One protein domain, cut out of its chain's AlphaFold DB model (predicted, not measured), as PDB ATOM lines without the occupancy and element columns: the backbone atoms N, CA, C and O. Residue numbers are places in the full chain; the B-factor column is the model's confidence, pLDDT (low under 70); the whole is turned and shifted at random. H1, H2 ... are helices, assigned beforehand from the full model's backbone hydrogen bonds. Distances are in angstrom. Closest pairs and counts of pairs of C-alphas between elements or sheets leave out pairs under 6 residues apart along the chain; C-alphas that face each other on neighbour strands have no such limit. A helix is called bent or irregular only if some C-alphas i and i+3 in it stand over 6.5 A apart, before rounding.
ATOM      1  N   VAL A  24     204.073 137.616 163.310       96.19
ATOM      2  CA  VAL A  24     204.981 138.701 162.894       96.19
ATOM      3  C   VAL A  24     205.949 139.100 164.005       96.19
ATOM      4  O   VAL A  24     207.129 139.310 163.750       96.19
ATOM      5  N   LEU A  25     205.456 139.212 165.236       94.62
ATOM      6  CA  LEU A  25     206.184 139.769 166.377       94.62
ATOM      7  C   LEU A  25     206.754 138.689 167.308       94.62
ATOM      8  O   LEU A  25     207.607 138.988 168.143       94.62
ATOM      9  N   GLY A  26     206.277 137.447 167.187       96.25
ATOM     10  CA  GLY A  26     206.527 136.370 168.144       96.25
ATOM     11  C   GLY A  26     205.539 136.374 169.316       96.25
ATOM     12  O   GLY A  26     204.943 137.396 169.653       96.25
ATOM     13  N   ALA A  27     205.360 135.207 169.943       93.38
ATOM     14  CA  ALA A  27     204.305 134.969 170.936       93.38
ATOM     15  C   ALA A  27     204.399 135.882 172.168       93.38
ATOM     16  O   ALA A  27     203.403 136.479 172.573       93.38
ATOM     17  N   GLU A  28     205.596 136.034 172.738       94.38
ATOM     18  CA  GLU A  28     205.807 136.848 173.941       94.38
ATOM     19  C   GLU A  28     205.521 138.333 173.692       94.38
ATOM     20  O   GLU A  28     204.766 138.965 174.433       94.38
ATOM     21  N   ARG A  29     206.073 138.889 172.605       94.94
ATOM     22  CA  ARG A  29     205.853 140.295 172.239       94.94
ATOM     23  C   ARG A  29     204.390 140.553 171.896       94.94
ATOM     24  O   ARG A  29     203.847 141.563 172.328       94.94
ATOM     25  N   ALA A  30     203.749 139.636 171.172       96.06
ATOM     26  CA  ALA A  30     202.339 139.748 170.819       96.06
ATOM     27  C   ALA A  30     201.432 139.808 172.055       96.06
ATOM     28  O   ALA A  30     200.599 140.706 172.139       96.06
ATOM     29  N   ARG A  31     201.623 138.902 173.027       93.94
ATOM     30  CA  ARG A  31     200.831 138.855 174.270       93.94
ATOM     31  C   ARG A  31     200.996 140.101 175.129       93.94
ATOM     32  O   ARG A  31     200.023 140.583 175.695       93.94
ATOM     33  N   ARG A  32     202.219 140.626 175.225       95.00
ATOM     34  CA  ARG A  32     202.465 141.865 175.965       95.00
ATOM     35  C   ARG A  32     201.791 143.052 175.283       95.00
ATOM     36  O   ARG A  32     201.008 143.751 175.914       95.00
ATOM     37  N   LEU A  33     202.051 143.225 173.989       95.69
ATOM     38  CA  LEU A  33     201.584 144.388 173.245       95.69
ATOM     39  C   LEU A  33     200.056 144.432 173.121       95.69
ATOM     40  O   LEU A  33     199.474 145.505 173.226       95.69
ATOM     41  N   ILE A  34     199.392 143.287 172.908       95.25
ATOM     42  CA  ILE A  34     197.924 143.259 172.856       95.25
ATOM     43  C   ILE A  34     197.323 143.691 174.198       95.25
ATOM     44  O   ILE A  34     196.393 144.485 174.203       95.25
ATOM     45  N   GLY A  35     197.892 143.245 175.324       94.06
ATOM     46  CA  GLY A  35     197.448 143.660 176.656       94.06
ATOM     47  C   GLY A  35     197.653 145.154 176.908       94.06
ATOM     48  O   GLY A  35     196.731 145.817 177.371       94.06
ATOM     49  N   GLU A  36     198.827 145.687 176.558       95.31
ATOM     50  CA  GLU A  36     199.152 147.116 176.694       95.31
ATOM     51  C   GLU A  36     198.196 147.990 175.872       95.31
ATOM     52  O   GLU A  36     197.555 148.886 176.411       95.31
ATOM     53  N   VAL A  37     198.019 147.682 174.585       95.88
ATOM     54  CA  VAL A  37     197.182 148.496 173.694       95.88
ATOM     55  C   VAL A  37     195.697 148.396 174.060       95.88
ATOM     56  O   VAL A  37     194.988 149.394 173.976       95.88
ATOM     57  N   LEU A  38     195.201 147.226 174.478       94.94
ATOM     58  CA  LEU A  38     193.809 147.102 174.926       94.94
ATOM     59  C   LEU A  38     193.558 147.846 176.239       94.94
ATOM     60  O   LEU A  38     192.526 148.503 176.367       94.94
ATOM     61  N   ALA A  39     194.511 147.801 177.174       93.81
ATOM     62  CA  ALA A  39     194.441 148.584 178.403       93.81
ATOM     63  C   ALA A  39     194.449 150.095 178.113       93.81
ATOM     64  O   ALA A  39     193.621 150.816 178.666       93.81
ATOM     65  N   ASP A  40     195.312 150.557 177.203       95.00
ATOM     66  CA  ASP A  40     195.399 151.968 176.801       95.00
ATOM     67  C   ASP A  40     194.124 152.465 176.105       95.00
ATOM     68  O   ASP A  40     193.713 153.613 176.285       95.00
ATOM     69  N   LEU A  41     193.482 151.610 175.304       92.75
ATOM     70  CA  LEU A  41     192.223 151.927 174.627       92.75
ATOM     71  C   LEU A  41     191.000 151.793 175.544       92.75
ATOM     72  O   LEU A  41     189.955 152.363 175.233       92.75
ATOM     73  N   GLY A  42     191.109 151.047 176.647       94.19
ATOM     74  CA  GLY A  42     189.989 150.745 177.539       94.19
ATOM     75  C   GLY A  42     188.899 149.899 176.874       94.19
ATOM     76  O   GLY A  42     187.723 150.072 177.192       94.19
ATOM     77  N   ILE A  43     189.275 149.029 175.932       92.25
ATOM     78  CA  ILE A  43     188.345 148.183 175.168       92.25
ATOM     79  C   ILE A  43     188.674 146.699 175.321       92.25
ATOM     80  O   ILE A  43     189.805 146.311 175.611       92.25
ATOM     81  N   GLU A  44     187.686 145.867 175.015       92.56
ATOM     82  CA  GLU A  44     187.860 144.439 174.769       92.56
ATOM     83  C   GLU A  44     187.662 144.162 173.278       92.56
ATOM     84  O   GLU A  44     186.860 144.825 172.623       92.56
ATOM     85  N   LEU A  45     188.362 143.173 172.717       92.75
ATOM     86  CA  LEU A  45     188.183 142.801 171.310       92.75
ATOM     87  C   LEU A  45     186.948 141.923 171.143       92.75
ATOM     88  O   LEU A  45     187.086 140.727 170.928       92.75
ATOM     89  N   SER A  46     185.750 142.488 171.239       91.88
ATOM     90  CA  SER A  46     184.496 141.721 171.164       91.88
ATOM     91  C   SER A  46     183.786 141.874 169.818       91.88
ATOM     92  O   SER A  46     182.982 141.022 169.439       91.88
ATOM     93  N   THR A  47     184.095 142.937 169.076       93.44
ATOM     94  CA  THR A  47     183.436 143.280 167.814       93.44
ATOM     95  C   THR A  47     184.432 143.607 166.700       93.44
ATOM     96  O   THR A  47     185.633 143.789 166.916       93.44
ATOM     97  N   ALA A  48     183.917 143.716 165.473       94.69
ATOM     98  CA  ALA A  48     184.707 144.158 164.329       94.69
ATOM     99  C   ALA A  48     185.170 145.619 164.476       94.69
ATOM    100  O   ALA A  48     186.271 145.949 164.036       94.69
ATOM    101  N   ASP A  49     184.375 146.470 165.128       94.38
ATOM    102  CA  ASP A  49     184.735 147.866 165.393       94.38
ATOM    103  C   ASP A  49     185.856 147.970 166.435       94.38
ATOM    104  O   ASP A  49     186.806 148.728 166.231       94.38
ATOM    105  N   ASP A  50     185.828 147.137 167.481       94.81
ATOM    106  CA  ASP A  50     186.928 147.050 168.455       94.81
ATOM    107  C   ASP A  50     188.227 146.613 167.770       94.81
ATOM    108  O   ASP A  50     189.293 147.191 167.996       94.81
ATOM    109  N   LEU A  51     188.136 145.628 166.864       95.94
ATOM    110  CA  LEU A  51     189.281 145.187 166.072       95.94
ATOM    111  C   LEU A  51     189.816 146.308 165.173       95.94
ATOM    112  O   LEU A  51     191.032 146.430 165.026       95.94
ATOM    113  N   ALA A  52     188.945 147.136 164.591       95.75
ATOM    114  CA  ALA A  52     189.357 148.285 163.787       95.75
ATOM    115  C   ALA A  52     190.056 149.364 164.634       95.75
ATOM    116  O   ALA A  52     191.091 149.889 164.216       95.75
ATOM    117  N   LEU A  53     189.544 149.664 165.833       95.75
ATOM    118  CA  LEU A  53     190.170 150.605 166.771       95.75
ATOM    119  C   LEU A  53     191.554 150.122 167.213       95.75
ATOM    120  O   LEU A  53     192.531 150.874 167.154       95.75
ATOM    121  N   PHE A  54     191.653 148.847 167.579       96.69
ATOM    122  CA  PHE A  54     192.912 148.205 167.941       96.69
ATOM    123  C   PHE A  54     193.917 148.209 166.784       96.69
ATOM    124  O   PHE A  54     195.080 148.580 166.951       96.69
ATOM    125  N   ALA A  55     193.462 147.860 165.581       96.62
ATOM    126  CA  ALA A  55     194.277 147.882 164.377       96.62
ATOM    127  C   ALA A  55     194.827 149.287 164.079       96.62
ATOM    128  O   ALA A  55     196.017 149.430 163.792       96.62
ATOM    129  N   ALA A  56     193.997 150.325 164.220       96.44
ATOM    130  CA  ALA A  56     194.412 151.714 164.045       96.44
ATOM    131  C   ALA A  56     195.449 152.155 165.091       96.44
ATOM    132  O   ALA A  56     196.379 152.894 164.754       96.44
ATOM    133  N   ALA A  57     195.324 151.702 166.342       96.44
ATOM    134  CA  ALA A  57     196.318 151.964 167.382       96.44
ATOM    135  C   ALA A  57     197.675 151.333 167.036       96.44
ATOM    136  O   ALA A  57     198.693 152.021 167.079       96.44
ATOM    137  N   LEU A  58     197.688 150.073 166.584       96.62
ATOM    138  CA  LEU A  58     198.913 149.408 166.129       96.62
ATOM    139  C   LEU A  58     199.539 150.097 164.912       96.62
ATOM    140  O   LEU A  58     200.754 150.280 164.872       96.62
ATOM    141  N   THR A  59     198.731 150.533 163.940       95.81
ATOM    142  CA  THR A  59     199.214 151.280 162.766       95.81
ATOM    143  C   THR A  59     199.993 152.537 163.156       95.81
ATOM    144  O   THR A  59     201.023 152.817 162.542       95.81
ATOM    145  N   LYS A  60     199.570 153.253 164.204       94.56
ATOM    146  CA  LYS A  60     200.263 154.459 164.694       94.56
ATOM    147  C   LYS A  60     201.650 154.180 165.281       94.56
ATOM    148  O   LYS A  60     202.470 155.093 165.298       94.56
ATOM    149  N   LEU A  61     201.929 152.954 165.733       93.62
ATOM    150  CA  LEU A  61     203.244 152.574 166.265       93.62
ATOM    151  C   LEU A  61     204.309 152.434 165.163       93.62
ATOM    152  O   LEU A  61     205.500 152.558 165.441       93.62
ATOM    153  N   GLY A  62     203.896 152.209 163.910       91.62
ATOM    154  CA  GLY A  62     204.808 152.008 162.783       91.62
ATOM    155  C   GLY A  62     205.573 150.678 162.843       91.62
ATOM    156  O   GLY A  62     205.272 149.799 163.648       91.62
ATOM    157  N   GLY A  63     206.542 150.490 161.943       95.81
ATOM    158  CA  GLY A  63     207.360 149.272 161.901       95.81
ATOM    159  C   GLY A  63     206.548 147.983 161.700       95.81
ATOM    160  O   GLY A  63     205.595 147.945 160.917       95.81
ATOM    161  N   PHE A  64     206.939 146.913 162.396       95.75
ATOM    162  CA  PHE A  64     206.265 145.612 162.307       95.75
ATOM    163  C   PHE A  64     204.871 145.639 162.941       95.75
ATOM    164  O   PHE A  64     203.937 145.055 162.393       95.75
ATOM    165  N   GLU A  65     204.704 146.351 164.054       95.81
ATOM    166  CA  GLU A  65     203.417 146.590 164.706       95.81
ATOM    167  C   GLU A  65     202.440 147.265 163.749       95.81
ATOM    168  O   GLU A  65     201.307 146.810 163.591       95.81
ATOM    169  N   GLY A  66     202.912 148.292 163.042       95.19
ATOM    170  CA  GLY A  66     202.099 149.016 162.081       95.19
ATOM    171  C   GLY A  66     201.666 148.158 160.896       95.19
ATOM    172  O   GLY A  66     200.511 148.239 160.467       95.19
ATOM    173  N   ALA A  67     202.548 147.276 160.416       96.06
ATOM    174  CA  ALA A  67     202.215 146.297 159.382       96.06
ATOM    175  C   ALA A  67     201.142 145.300 159.855       96.06
ATOM    176  O   ALA A  67     200.215 144.978 159.106       96.06
ATOM    177  N   VAL A  68     201.214 144.842 161.111       96.62
ATOM    178  CA  VAL A  68     200.159 144.007 161.704       96.62
ATOM    179  C   VAL A  68     198.849 144.782 161.834       96.62
ATOM    180  O   VAL A  68     197.804 144.253 161.453       96.62
ATOM    181  N   GLY A  69     198.897 146.037 162.284       96.50
ATOM    182  CA  GLY A  69     197.734 146.926 162.338       96.50
ATOM    183  C   GLY A  69     197.046 147.076 160.979       96.50
ATOM    184  O   GLY A  69     195.829 146.919 160.874       96.50
ATOM    185  N   ALA A  70     197.810 147.239 159.895       95.31
ATOM    186  CA  ALA A  70     197.252 147.291 158.542       95.31
ATOM    187  C   ALA A  70     196.548 145.974 158.146       95.31
ATOM    188  O   ALA A  70     195.429 145.991 157.632       95.31
ATOM    189  N   MET A  71     197.149 144.816 158.448       95.94
ATOM    190  CA  MET A  71     196.527 143.507 158.184       95.94
ATOM    191  C   MET A  71     195.258 143.259 159.011       95.94
ATOM    192  O   MET A  71     194.314 142.608 158.542       95.94
ATOM    193  N   LEU A  72     195.233 143.733 160.257       96.25
ATOM    194  CA  LEU A  72     194.068 143.622 161.131       96.25
ATOM    195  C   LEU A  72     192.948 144.557 160.692       96.25
ATOM    196  O   LEU A  72     191.798 144.134 160.707       96.25
ATOM    197  N   SER A  73     193.281 145.748 160.190       94.62
ATOM    198  CA  SER A  73     192.309 146.682 159.613       94.62
ATOM    199  C   SER A  73     191.530 146.027 158.472       94.62
ATOM    200  O   SER A  73     190.304 146.031 158.487       94.62
ATOM    201  N   VAL A  74     192.214 145.352 157.539       95.12
ATOM    202  CA  VAL A  74     191.545 144.591 156.463       95.12
ATOM    203  C   VAL A  74     190.614 143.520 157.036       95.12
ATOM    204  O   VAL A  74     189.483 143.365 156.582       95.12
ATOM    205  N   SER A  75     191.069 142.802 158.066       93.94
ATOM    206  CA  SER A  75     190.282 141.733 158.690       93.94
ATOM    207  C   SER A  75     189.031 142.277 159.396       93.94
ATOM    208  O   SER A  75     187.977 141.652 159.327       93.94
ATOM    209  N   ALA A  76     189.135 143.446 160.031       94.12
ATOM    210  CA  ALA A  76     188.018 144.140 160.659       94.12
ATOM    211  C   ALA A  76     186.964 144.558 159.622       94.12
ATOM    212  O   ALA A  76     185.785 144.256 159.793       94.12
ATOM    213  N   VAL A  77     187.387 145.153 158.499       93.81
ATOM    214  CA  VAL A  77     186.481 145.531 157.397       93.81
ATOM    215  C   VAL A  77     185.771 144.314 156.815       93.81
ATOM    216  O   VAL A  77     184.553 144.329 156.658       93.81
ATOM    217  N   MET A  78     186.504 143.229 156.548       93.75
ATOM    218  CA  MET A  78     185.910 141.981 156.051       93.75
ATOM    219  C   MET A  78     184.893 141.375 157.025       93.75
ATOM    220  O   MET A  78     183.972 140.685 156.593       93.75
ATOM    221  N   LYS A  79     185.051 141.630 158.328       92.31
ATOM    222  CA  LYS A  79     184.122 141.207 159.383       92.31
ATOM    223  C   LYS A  79     183.009 142.227 159.669       92.31
ATOM    224  O   LYS A  79     182.235 142.014 160.595       92.31
ATOM    225  N   GLY A  80     182.896 143.289 158.869       92.00
ATOM    226  CA  GLY A  80     181.789 144.244 158.934       92.00
ATOM    227  C   GLY A  80     182.018 145.443 159.852       92.00
ATOM    228  O   GLY A  80     181.039 146.056 160.268       92.00
TER     229      GLY A  80
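This is residues 24 to 80 of the 91 residues of an uncharacterized protein of Deltaproteobacteria bacterium (UniProt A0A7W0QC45). This is a helical hairpin, H2 and H3 side by side and running opposite ways, with H1 set across H2 on the side away from H3. H1 stands at 74 degrees to H2, about perpendicular, and packs on residues 54 to 58 of H2 with its last residues, 37 to 41, alone. The printed part has 57 residues, with three named helices in the order H1, H2, H3 and no named strand; its class is all helix. The whole is compact, with a radius of gyration of the C-alphas of 10.5 A, and rounded, spanning 28 by 22 by 19 A along its three main axes.

Begin with the longest helix, H3, residues 63 to 78, and look beside it for H2, residues 48 to 61. The two touch, with 32 pairs of C-alphas within 8 A and their centres 7.5 A apart. Their closest C-alphas are those of Thr 59 and Gly 66, at 3.7 A. Their lines stand at a shallow tilt of 20 degrees and they run opposite ways, a helical hairpin with a tight link of one residue, Gly 62. Now move outward to H1, residues 27 to 41, which touches H2 with 5 pairs of C-alphas within 8 A. The closest C-alphas here are those of Leu 38 and Phe 54, at 7.1 A. The lines of H1 and H2 are about perpendicular, at 74 degrees, and the centres are 12.0 A apart. H1 and H3 are apart. In the backbones of H1 and H3 every pair of O i and N i+4 is within hydrogen-bond range; in H2 it is 9 of 10 pairs.

Find C-alpha 63 at (207.360, 149.272, 161.901); from there H3 runs 23.4 A to C-alpha 78 at (185.910, 141.981, 156.051). H2 runs from Ala 48 to Leu 61, 20.4 A from first to last C-alpha. For H1, look to C-alpha 27 at (204.305, 134.969, 170.936), from which it runs 21.1 A to Leu 41. No helix is bent.

The printed part runs from residue 24 to residue 80 and has no cut. The C-alphas farthest apart are those of Glu 28 and Gly 80, at 29.3 A, while those of the first and last printed residues, Val 24 and Gly 80, are 24.2 A apart. Look at residues 42 to 47 for the short link from H1 to H2; no link is long. In this predicted model the mean pLDDT of the printed part is 94.8, and no printed residue is under 70.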